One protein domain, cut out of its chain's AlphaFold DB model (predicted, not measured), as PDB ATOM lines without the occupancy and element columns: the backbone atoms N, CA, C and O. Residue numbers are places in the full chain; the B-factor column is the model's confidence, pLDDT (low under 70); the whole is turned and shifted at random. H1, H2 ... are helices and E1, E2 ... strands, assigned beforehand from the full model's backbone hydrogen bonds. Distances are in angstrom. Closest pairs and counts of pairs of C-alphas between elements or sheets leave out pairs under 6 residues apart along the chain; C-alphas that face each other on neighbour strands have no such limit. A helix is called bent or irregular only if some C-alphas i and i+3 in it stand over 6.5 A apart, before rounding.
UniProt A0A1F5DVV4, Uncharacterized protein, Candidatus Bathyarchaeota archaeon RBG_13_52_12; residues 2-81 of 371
ATOM      1  N   ALA A   2      44.730  33.363  52.882       95.00
ATOM      2  CA  ALA A   2      43.737  34.427  52.666       95.00
ATOM      3  C   ALA A   2      42.350  33.919  52.218       95.00
ATOM      4  O   ALA A   2      41.353  34.326  52.804       95.00
ATOM      5  N   ALA A   3      42.291  32.982  51.263       97.00
ATOM      6  CA  ALA A   3      41.034  32.367  50.818       97.00
ATOM      7  C   ALA A   3      40.240  31.730  51.973       97.00
ATOM      8  O   ALA A   3      39.057  31.996  52.134       97.00
ATOM      9  N   MET A   4      40.915  30.951  52.825       97.00
ATOM     10  CA  MET A   4      40.303  30.303  53.991       97.00
ATOM     11  C   MET A   4      39.830  31.321  55.033       97.00
ATOM     12  O   MET A   4      38.751  31.156  55.585       97.00
ATOM     13  N   LYS A   5      40.598  32.398  55.252       96.75
ATOM     14  CA  LYS A   5      40.184  33.517  56.110       96.75
ATOM     15  C   LYS A   5      38.906  34.169  55.596       96.75
ATOM     16  O   LYS A   5      37.973  34.353  56.359       96.75
ATOM     17  N   HIS A   6      38.836  34.491  54.307       96.81
ATOM     18  CA  HIS A   6      37.624  35.080  53.737       96.81
ATOM     19  C   HIS A   6      36.427  34.122  53.786       96.81
ATOM     20  O   HIS A   6      35.328  34.561  54.100       96.81
ATOM     21  N   ALA A   7      36.637  32.826  53.552       96.62
ATOM     22  CA  ALA A   7      35.578  31.827  53.670       96.62
ATOM     23  C   ALA A   7      35.041  31.692  55.111       96.62
ATOM     24  O   ALA A   7      33.829  31.624  55.300       96.62
ATOM     25  N   GLU A   8      35.922  31.699  56.120       96.06
ATOM     26  CA  GLU A   8      35.534  31.722  57.540       96.06
ATOM     27  C   GLU A   8      34.706  32.970  57.870       96.06
ATOM     28  O   GLU A   8      33.612  32.847  58.415       96.06
ATOM     29  N   GLU A   9      35.173  34.159  57.476       96.00
ATOM     30  CA  GLU A   9      34.453  35.419  57.710       96.00
ATOM     31  C   GLU A   9      33.060  35.433  57.060       96.00
ATOM     32  O   GLU A   9      32.110  35.946  57.652       96.00
ATOM     33  N   ILE A  10      32.910  34.846  55.867       95.75
ATOM     34  CA  ILE A  10      31.608  34.728  55.196       95.75
ATOM     35  C   ILE A  10      30.671  33.813  55.993       95.75
ATOM     36  O   ILE A  10      29.555  34.222  56.317       95.75
ATOM     37  N   LYS A  11      31.131  32.613  56.369       94.62
ATOM     38  CA  LYS A  11      30.324  31.663  57.155       94.62
ATOM     39  C   LYS A  11      29.899  32.233  58.511       94.62
ATOM     40  O   LYS A  11      28.788  31.958  58.956       94.62
ATOM     41  N   LEU A  12      30.766  33.008  59.167       93.19
ATOM     42  CA  LEU A  12      30.499  33.558  60.498       93.19
ATOM     43  C   LEU A  12      29.604  34.803  60.476       93.19
ATOM     44  O   LEU A  12      28.749  34.933  61.349       93.19
ATOM     45  N   ASN A  13      29.784  35.709  59.509       94.50
ATOM     46  CA  ASN A  13      29.123  37.020  59.534       94.50
ATOM     47  C   ASN A  13      27.960  37.169  58.547       94.50
ATOM     48  O   ASN A  13      27.137  38.065  58.729       94.50
ATOM     49  N   HIS A  14      27.895  36.346  57.498       90.12
ATOM     50  CA  HIS A  14      26.944  36.543  56.396       90.12
ATOM     51  C   HIS A  14      25.942  35.401  56.217       90.12
ATOM     52  O   HIS A  14      24.876  35.637  55.656       90.12
ATOM     53  N   GLY A  15      26.236  34.203  56.723       85.88
ATOM     54  CA  GLY A  15      25.300  33.080  56.700       85.88
ATOM     55  C   GLY A  15      26.020  31.740  56.739       85.88
ATOM     56  O   GLY A  15      26.897  31.460  55.919       85.88
ATOM     57  N   ALA A  16      25.643  30.884  57.690       84.50
ATOM     58  CA  ALA A  16      26.190  29.531  57.790       84.50
ATOM     59  C   ALA A  16      25.723  28.622  56.634       84.50
ATOM     60  O   ALA A  16      26.364  27.610  56.345       84.50
ATOM     61  N   ASP A  17      24.633  29.003  55.973       90.69
ATOM     62  CA  ASP A  17      23.993  28.358  54.828       90.69
ATOM     63  C   ASP A  17      24.659  28.677  53.480       90.69
ATOM     64  O   ASP A  17      24.411  27.970  52.514       90.69
ATOM     65  N   ILE A  18      25.547  29.675  53.409       94.69
ATOM     66  CA  ILE A  18      26.250  30.026  52.164       94.69
ATOM     67  C   ILE A  18      27.203  28.895  51.767       94.69
ATOM     68  O   ILE A  18      28.164  28.615  52.488       94.69
ATOM     69  N   ASP A  19      26.990  28.271  50.614       94.44
ATOM     70  CA  ASP A  19      27.864  27.212  50.114       94.44
ATOM     71  C   ASP A  19      29.181  27.781  49.573       94.44
ATOM     72  O   ASP A  19      29.215  28.613  48.670       94.44
ATOM     73  N   ILE A  20      30.302  27.317  50.134       96.62
ATOM     74  CA  ILE A  20      31.641  27.766  49.741       96.62
ATOM     75  C   ILE A  20      32.476  26.557  49.352       96.62
ATOM     76  O   ILE A  20      32.670  25.636  50.150       96.62
ATOM     77  N   THR A  21      33.033  26.609  48.145       95.94
ATOM     78  CA  THR A  21      33.979  25.614  47.640       95.94
ATOM     79  C   THR A  21      35.329  26.265  47.358       95.94
ATOM     80  O   THR A  21      35.433  27.190  46.557       95.94
ATOM     81  N   ILE A  22      36.384  25.765  48.001       96.44
ATOM     82  CA  ILE A  22      37.773  26.150  47.747       96.44
ATOM     83  C   ILE A  22      38.420  25.064  46.885       96.44
ATOM     84  O   ILE A  22      38.728  23.971  47.366       96.44
ATOM     85  N   LEU A  23      38.647  25.389  45.613       95.50
ATOM     86  CA  LEU A  23      39.424  24.584  44.670       95.50
ATOM     87  C   LEU A  23      40.917  24.886  44.838       95.50
ATOM     88  O   LEU A  23      41.329  26.046  44.788       95.50
ATOM     89  N   PHE A  24      41.739  23.857  45.048       94.81
ATOM     90  CA  PHE A  24      43.170  24.029  45.308       94.81
ATOM     91  C   PHE A  24      44.014  22.874  44.755       94.81
ATOM     92  O   PHE A  24      43.536  21.750  44.616       94.81
ATOM     93  N   LYS A  25      45.302  23.147  44.505       92.81
ATOM     94  CA  LYS A  25      46.326  22.115  44.254       92.81
ATOM     95  C   LYS A  25      46.984  21.675  45.556       92.81
ATOM     96  O   LYS A  25      46.894  20.530  45.951       92.81
ATOM     97  N   ASP A  26      47.546  22.623  46.297       93.25
ATOM     98  CA  ASP A  26      48.152  22.353  47.600       93.25
ATOM     99  C   ASP A  26      47.676  23.384  48.622       93.25
ATOM    100  O   ASP A  26      47.692  24.592  48.356       93.25
ATOM    101  N   ILE A  27      47.289  22.929  49.815       94.94
ATOM    102  CA  ILE A  27      47.100  23.830  50.955       94.94
ATOM    103  C   ILE A  27      48.476  24.137  51.540       94.94
ATOM    104  O   ILE A  27      49.130  23.281  52.127       94.94
ATOM    105  N   ARG A  28      48.923  25.384  51.381       95.38
ATOM    106  CA  ARG A  28      50.190  25.874  51.940       95.38
ATOM    107  C   ARG A  28      49.943  26.593  53.265       95.38
ATOM    108  O   ARG A  28      49.758  27.810  53.291       95.38
ATOM    109  N   ALA A  29      49.912  25.824  54.349       95.19
ATOM    110  CA  ALA A  29      49.682  26.288  55.719       95.19
ATOM    111  C   ALA A  29      50.967  26.209  56.578       95.19
ATOM    112  O   ALA A  29      50.968  25.656  57.669       95.19
ATOM    113  N   GLY A  30      52.086  26.741  56.068       91.69
ATOM    114  CA  GLY A  30      53.432  26.535  56.638       91.69
ATOM    115  C   GLY A  30      53.833  27.410  57.837       91.69
ATOM    116  O   GLY A  30      54.987  27.360  58.249       91.69
ATOM    117  N   GLY A  31      52.927  28.229  58.374       91.56
ATOM    118  CA  GLY A  31      53.186  29.123  59.508       91.56
ATOM    119  C   GLY A  31      52.709  28.550  60.846       91.56
ATOM    120  O   GLY A  31      51.939  27.589  60.897       91.56
ATOM    121  N   LYS A  32      53.126  29.171  61.956       94.62
ATOM    122  CA  LYS A  32      52.638  28.802  63.294       94.62
ATOM    123  C   LYS A  32      51.112  28.960  63.351       94.62
ATOM    124  O   LYS A  32      50.603  30.034  63.046       94.62
ATOM    125  N   TYR A  33      50.405  27.914  63.773       95.31
ATOM    126  CA  TYR A  33      48.940  27.860  63.856       95.31
ATOM    127  C   TYR A  33      48.184  27.864  62.518       95.31
ATOM    128  O   TYR A  33      46.955  27.948  62.512       95.31
ATOM    129  N   TYR A  34      48.870  27.797  61.371       97.19
ATOM    130  CA  TYR A  34      48.192  27.871  60.071       97.19
ATOM    131  C   TYR A  34      47.494  26.558  59.714       97.19
ATOM    132  O   TYR A  34      46.426  26.581  59.102       97.19
ATOM    133  N   GLU A  35      48.057  25.424  60.125       97.12
ATOM    134  CA  GLU A  35      47.439  24.112  59.941       97.12
ATOM    135  C   GLU A  35      46.227  23.945  60.870       97.12
ATOM    136  O   GLU A  35      45.165  23.483  60.461       97.12
ATOM    137  N   GLU A  36      46.330  24.400  62.117       97.19
ATOM    138  CA  GLU A  36      45.218  24.444  63.066       97.19
ATOM    139  C   GLU A  36      44.098  25.355  62.559       97.19
ATOM    140  O   GLU A  36      42.921  25.006  62.654       97.19
ATOM    141  N   PHE A  37      44.457  26.491  61.953       97.06
ATOM    142  CA  PHE A  37      43.511  27.364  61.271       97.06
ATOM    143  C   PHE A  37      42.808  26.642  60.116       97.06
ATOM    144  O   PHE A  37      41.582  26.637  60.061       97.06
ATOM    145  N   TYR A  38      43.550  25.972  59.230       96.50
ATOM    146  CA  TYR A  38      42.963  25.170  58.152       96.50
ATOM    147  C   TYR A  38      41.984  24.113  58.683       96.50
ATOM    148  O   TYR A  38      40.862  23.999  58.184       96.50
ATOM    149  N   ASN A  39      42.370  23.381  59.729       95.19
ATOM    150  CA  ASN A  39      41.526  22.356  60.335       95.19
ATOM    151  C   ASN A  39      40.270  22.940  60.991       95.19
ATOM    152  O   ASN A  39      39.201  22.348  60.861       95.19
ATOM    153  N   ARG A  40      40.355  24.125  61.608       95.31
ATOM    154  CA  ARG A  40      39.181  24.850  62.114       95.31
ATOM    155  C   ARG A  40      38.244  25.281  60.986       95.31
ATOM    156  O   ARG A  40      37.042  25.072  61.077       95.31
ATOM    157  N   VAL A  41      38.772  25.833  59.898       95.12
ATOM    158  CA  VAL A  41      37.948  26.283  58.763       95.12
ATOM    159  C   VAL A  41      37.182  25.114  58.127       95.12
ATOM    160  O   VAL A  41      36.029  25.279  57.732       95.12
ATOM    161  N   LYS A  42      37.748  23.900  58.106       92.81
ATOM    162  CA  LYS A  42      37.018  22.695  57.663       92.81
ATOM    163  C   LYS A  42      35.773  22.392  58.491       92.81
ATOM    164  O   LYS A  42      34.795  21.901  57.935       92.81
ATOM    165  N   THR A  43      35.782  22.660  59.800       94.31
ATOM    166  CA  THR A  43      34.628  22.346  60.659       94.31
ATOM    167  C   THR A  43      33.434  23.265  60.406       94.31
ATOM    168  O   THR A  43      32.354  23.000  60.917       94.31
ATOM    169  N   LEU A  44      33.605  24.323  59.602       94.00
ATOM    170  CA  LEU A  44      32.549  25.267  59.217       94.00
ATOM    171  C   LEU A  44      31.745  24.813  57.984       94.00
ATOM    172  O   LEU A  44      30.961  25.588  57.443       94.00
ATOM    173  N   GLY A  45      31.958  23.581  57.506       92.25
ATOM    174  CA  GLY A  45      31.246  23.050  56.339       92.25
ATOM    175  C   GLY A  45      31.691  23.671  55.011       92.25
ATOM    176  O   GLY A  45      30.909  23.720  54.068       92.25
ATOM    177  N   ILE A  46      32.926  24.178  54.932       95.62
ATOM    178  CA  ILE A  46      33.529  24.656  53.680       95.62
ATOM    179  C   ILE A  46      34.072  23.456  52.899       95.62
ATOM    180  O   ILE A  46      34.832  22.643  53.435       95.62
ATOM    181  N   ASN A  47      33.718  23.365  51.619       93.94
ATOM    182  CA  ASN A  47      34.134  22.270  50.753       93.94
ATOM    183  C   ASN A  47      35.544  22.523  50.216       93.94
ATOM    184  O   ASN A  47      35.799  23.507  49.527       93.94
ATOM    185  N   PHE A  48      36.472  21.615  50.503       95.12
ATOM    186  CA  PHE A  48      37.837  21.664  49.980       95.12
ATOM    187  C   PHE A  48      37.990  20.639  48.863       95.12
ATOM    188  O   PHE A  48      37.960  19.433  49.111       95.12
ATOM    189  N   VAL A  49      38.184  21.115  47.635       93.88
ATOM    190  CA  VAL A  49      38.291  20.261  46.452       93.88
ATOM    191  C   VAL A  49      39.710  20.324  45.904       93.88
ATOM    192  O   VAL A  49      40.161  21.351  45.400       93.88
ATOM    193  N   HIS A  50      40.414  19.198  46.008       94.00
ATOM    194  CA  HIS A  50      41.733  19.038  45.412       94.00
ATOM    195  C   HIS A  50      41.600  18.808  43.902       94.00
ATOM    196  O   HIS A  50      41.015  17.802  43.485       94.00
ATOM    197  N   GLY A  51      42.142  19.714  43.089       91.75
ATOM    198  CA  GLY A  51      42.064  19.613  41.638       91.75
ATOM    199  C   GLY A  51      42.736  20.754  40.876       91.75
ATOM    200  O   GLY A  51      43.089  21.797  41.428       91.75
ATOM    201  N   ASN A  52      42.904  20.538  39.575       93.00
ATOM    202  CA  ASN A  52      43.331  21.559  38.628       93.00
ATOM    203  C   ASN A  52      42.099  22.203  37.996       93.00
ATOM    204  O   ASN A  52      41.233  21.498  37.490       93.00
ATOM    205  N   ILE A  53      42.033  23.533  38.026       92.88
ATOM    206  CA  ILE A  53      40.984  24.292  37.339       92.88
ATOM    207  C   ILE A  53      41.277  24.249  35.837       92.88
ATOM    208  O   ILE A  53      42.381  24.612  35.425       92.88
ATOM    209  N   ASP A  54      40.292  23.816  35.054       93.69
ATOM    210  CA  ASP A  54      40.389  23.673  33.601       93.69
ATOM    211  C   ASP A  54      39.817  24.910  32.889       93.69
ATOM    212  O   ASP A  54      40.448  25.451  31.981       93.69
ATOM    213  N   ALA A  55      38.640  25.382  33.316       94.00
ATOM    214  CA  ALA A  55      37.987  26.565  32.758       94.00
ATOM    215  C   ALA A  55      36.970  27.177  33.734       94.00
ATOM    216  O   ALA A  55      36.391  26.483  34.567       94.00
ATOM    217  N   VAL A  56      36.713  28.477  33.580       93.69
ATOM    218  CA  VAL A  56      35.545  29.156  34.156       93.69
ATOM    219  C   VAL A  56      34.692  29.631  32.989       93.69
ATOM    220  O   VAL A  56      35.202  30.314  32.098       93.69
ATOM    221  N   LYS A  57      33.424  29.226  32.962       93.25
ATOM    222  CA  LYS A  57      32.464  29.557  31.906       93.25
ATOM    223  C   LYS A  57      31.274  30.284  32.508       93.25
ATOM    224  O   LYS A  57      30.856  29.966  33.615       93.25
ATOM    225  N   GLU A  58      30.732  31.226  31.756       90.56
ATOM    226  CA  GLU A  58      29.437  31.832  32.046       90.56
ATOM    227  C   GLU A  58      28.342  30.966  31.407       90.56
ATOM    228  O   GLU A  58      28.484  30.531  30.259       90.56
ATOM    229  N   ALA A  59      27.303  30.651  32.177       84.56
ATOM    230  CA  ALA A  59      26.123  29.907  31.755       84.56
ATOM    231  C   ALA A  59      24.931  30.861  31.534       84.56
ATOM    232  O   ALA A  59      25.104  32.076  31.422       84.56
ATOM    233  N   GLU A  60      23.719  30.314  31.411       81.50
ATOM    234  CA  GLU A  60      22.495  31.121  31.365       81.50
ATOM    235  C   GLU A  60      22.280  31.851  32.710       81.50
ATOM    236  O   GLU A  60      22.738  31.394  33.754       81.50
ATOM    237  N   ASP A  61      21.631  33.020  32.673       80.88
ATOM    238  CA  ASP A  61      21.288  33.836  33.853       80.88
ATOM    239  C   ASP A  61      22.465  34.300  34.746       80.88
ATOM    240  O   ASP A  61      22.292  34.517  35.943       80.88
ATOM    241  N   TYR A  62      23.648  34.536  34.162       79.31
ATOM    242  CA  TYR A  62      24.873  34.980  34.861       79.31
ATOM    243  C   TYR A  62      25.462  33.961  35.857       79.31
ATOM    244  O   TYR A  62      26.377  34.301  36.613       79.31
ATOM    245  N   GLU A  63      24.998  32.707  35.850       88.56
ATOM    246  CA  GLU A  63      25.633  31.641  36.628       88.56
ATOM    247  C   GLU A  63      27.041  31.331  36.101       88.56
ATOM    248  O   GLU A  63      27.299  31.312  34.894       88.56
ATOM    249  N   LEU A  64      27.970  31.024  37.008       94.06
ATOM    250  CA  LEU A  64      29.336  30.644  36.661       94.06
ATOM    251  C   LEU A  64      29.547  29.150  36.885       94.06
ATOM    252  O   LEU A  64      29.301  28.621  37.969       94.06
ATOM    253  N   VAL A  65      30.079  28.474  35.870       95.06
ATOM    254  CA  VAL A  65      30.452  27.060  35.918       95.06
ATOM    255  C   VAL A  65      31.969  26.943  35.934       95.06
ATOM    256  O   VAL A  65      32.651  27.338  34.985       95.06
ATOM    257  N   VAL A  66      32.511  26.368  37.006       95.31
ATOM    258  CA  VAL A  66      33.943  26.076  37.131       95.31
ATOM    259  C   VAL A  66      34.182  24.611  36.803       95.31
ATOM    260  O   VAL A  66      33.789  23.726  37.561       95.31
ATOM    261  N   GLU A  67      34.845  24.353  35.680       95.94
ATOM    262  CA  GLU A  67      35.289  23.020  35.271       95.94
ATOM    263  C   GLU A  67      36.662  22.725  35.876       95.94
ATOM    264  O   GLU A  67      37.576  23.556  35.825       95.94
ATOM    265  N   TYR A  68      36.819  21.535  36.451       95.44
ATOM    266  CA  TYR A  68      38.073  21.111  37.056       95.44
ATOM    267  C   TYR A  68      38.300  19.606  36.918       95.44
ATOM    268  O   TYR A  68      37.372  18.799  36.834       95.44
ATOM    269  N   THR A  69      39.568  19.222  36.980       95.50
ATOM    270  CA  THR A  69      40.003  17.833  37.076       95.50
ATOM    271  C   THR A  69      40.453  17.557  38.507       95.50
ATOM    272  O   THR A  69      41.393  18.182  39.001       95.50
ATOM    273  N   ASP A  70      39.772  16.640  39.196       92.06
ATOM    274  CA  ASP A  70      40.054  16.316  40.594       92.06
ATOM    275  C   ASP A  70      41.391  15.574  40.782       92.06
ATOM    276  O   ASP A  70      42.029  15.112  39.833       92.06
ATOM    277  N   GLY A  71      41.812  15.403  42.036       85.31
ATOM    278  CA  GLY A  71      43.038  14.675  42.379       85.31
ATOM    279  C   GLY A  71      43.093  13.203  41.946       85.31
ATOM    280  O   GLY A  71      44.146  12.585  42.068       85.31
ATOM    281  N   LYS A  72      41.986  12.623  41.463       90.19
ATOM    282  CA  LYS A  72      41.908  11.265  40.901       90.19
ATOM    283  C   LYS A  72      41.857  11.274  39.367       90.19
ATOM    284  O   LYS A  72      41.673  10.216  38.770       90.19
ATOM    285  N   GLY A  73      41.998  12.437  38.730       91.62
ATOM    286  CA  GLY A  73      41.933  12.598  37.277       91.62
ATOM    287  C   GLY A  73      40.511  12.619  36.710       91.62
ATOM    288  O   GLY A  73      40.340  12.477  35.500       91.62
ATOM    289  N   ARG A  74      39.479  12.768  37.547       94.38
ATOM    290  CA  ARG A  74      38.081  12.825  37.101       94.38
ATOM    291  C   ARG A  74      37.695  14.267  36.813       94.38
ATOM    292  O   ARG A  74      37.909  15.141  37.649       94.38
ATOM    293  N   LYS A  75      37.081  14.497  35.655       95.62
ATOM    294  CA  LYS A  75      36.499  15.797  35.315       95.62
ATOM    295  C   LYS A  75      35.186  15.993  36.059       95.62
ATOM    296  O   LYS A  75      34.352  15.088  36.086       95.62
ATOM    297  N   ALA A  76      35.020  17.165  36.644       94.88
ATOM    298  CA  ALA A  76      33.823  17.588  37.345       94.88
ATOM    299  C   ALA A  76      33.608  19.092  37.137       94.88
ATOM    300  O   ALA A  76      34.475  19.800  36.619       94.88
ATOM    301  N   SER A  77      32.437  19.574  37.533       93.81
ATOM    302  CA  SER A  77      32.086  20.986  37.472       93.81
ATOM    303  C   SER A  77      31.356  21.405  38.739       93.81
ATOM    304  O   SER A  77      30.619  20.606  39.318       93.81
ATOM    305  N   VAL A  78      31.541  22.658  39.149       93.56
ATOM    306  CA  VAL A  78      30.752  23.289  40.213       93.56
ATOM    307  C   VAL A  78      30.046  24.516  39.642       93.56
ATOM    308  O   VAL A  78      30.667  25.294  38.919       93.56
ATOM    309  N   GLN A  79      28.753  24.655  39.931       93.56
ATOM    310  CA  GLN A  79      27.996  25.881  39.672       93.56
ATOM    311  C   GLN A  79      28.187  26.842  40.845       93.56
ATOM    312  O   GLN A  79      28.307  26.407  41.993       93.56
ATOM    313  N   SER A  80      28.263  28.134  40.551       93.19
ATOM    314  CA  SER A  80      28.462  29.181  41.548       93.19
ATOM    315  C   SER A  80      27.903  30.514  41.069       93.19
ATOM    316  O   SER A  80      28.075  30.867  39.905       93.19
ATOM    317  N   ASP A  81      27.342  31.293  41.991       93.12
ATOM    318  CA  ASP A  81      26.924  32.677  41.727       93.12
ATOM    319  C   ASP A  81      28.124  33.635  41.636       93.12
ATOM    320  O   ASP A  81      28.059  34.701  41.028       93.12
TER     321      ASP A  81
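AT A GLANCE: This is residues 2 to 81 of the 371 residues of an uncharacterized protein of Candidatus Bathyarchaeota archaeon RBG_13_52_12 (UniProt A0A1F5DVV4). What does the model look like? It is two lobes joined through one long, sharply bent strand, E2: one lobe holds the helices H1 and H2 beside E1 and the first part of E2, and the other is a hairpin-built slab of the rest of E2 with E3 and E4. What is it built of? The printed part has 80 residues with two named helices and four named strands, in the order H1 E1 H2 E2 E3 E4, and its class is mixed, helices and strands. The strands make one mixed sheet in the order E1 E2 E3 E4, with E1 and E2 parallel and the other neighbours antiparallel. How large is it? It is only just compact, close to loose, with a radius of gyration of the C-alphas of 13.8 A, and only just flat, spanning 41 by 31 by 17 A.

HOW THE PARTS SIT: How is the sheet made? E2, residues 47 to 58, bends by 107 degrees at residue 50; its residues 47 to 50 pair with E1, residues 21 to 24, and its residues 51 to 58 with E3, residues 64 to 70. E2, E3 and E4, residues 75 to 80, form a meander, each strand the antiparallel neighbour of the one before, with hairpins E2 and E3, and E3 and E4. The sheet is strongly twisted, and E1 and E4 are its edge strands. Which backbone atoms pair? N 22 and O 47 are 2.8 A apart between E1 and E2, N 52 and O 69 are 2.9 A apart between E2 and E3, and N 66 and O 78 are 2.9 A apart between E3 and E4, each within hydrogen-bond range. Where are the helices? H1, residues 2 to 13, only grazes the sheet with its residues 3 to 7, and H2, residues 34 to 42, is not on it; E1, H2 and E2 form a strand-helix-strand unit, two parallel neighbour strands with a helix between them in the chain. H1 touches H2 with residues 4 to 8 alone, the same way at a steep tilt of 43 degrees, the closest C-alphas being those of Glu 8 and Val 41, 6.1 A apart. In H1 and H2 every O i to N i+4 pair is within hydrogen-bond range.

IN THESE COORDINATES: How long are the strands? E2, residues 47 to 58, measures 21.5 A from first to last C-alpha, E3, residues 64 to 70, 18.3 A, E4, residues 75 to 80, 16.8 A, and E1, residues 21 to 24, 9.6 A. How long are the helices? H1, residues 2 to 13, measures 16.4 A and H2, residues 34 to 42, 12.5 A. Where are anchor points? C-alpha 2 begins H1 at (43.737, 34.427, 52.666), C-alpha 50 is at (41.733, 19.038, 45.412), and C-alpha 80 ends E4 at (28.462, 29.181, 41.548).

THE WHOLE: How far does it reach? The C-alphas of Lys 32 and Glu 60, the two farthest apart, are 44.0 A apart. Are there cuts or long links? The printed part has no cut, and no link is long. Is confidence low anywhere? The mean pLDDT of the printed part is 93.4, and no printed residue is under 70.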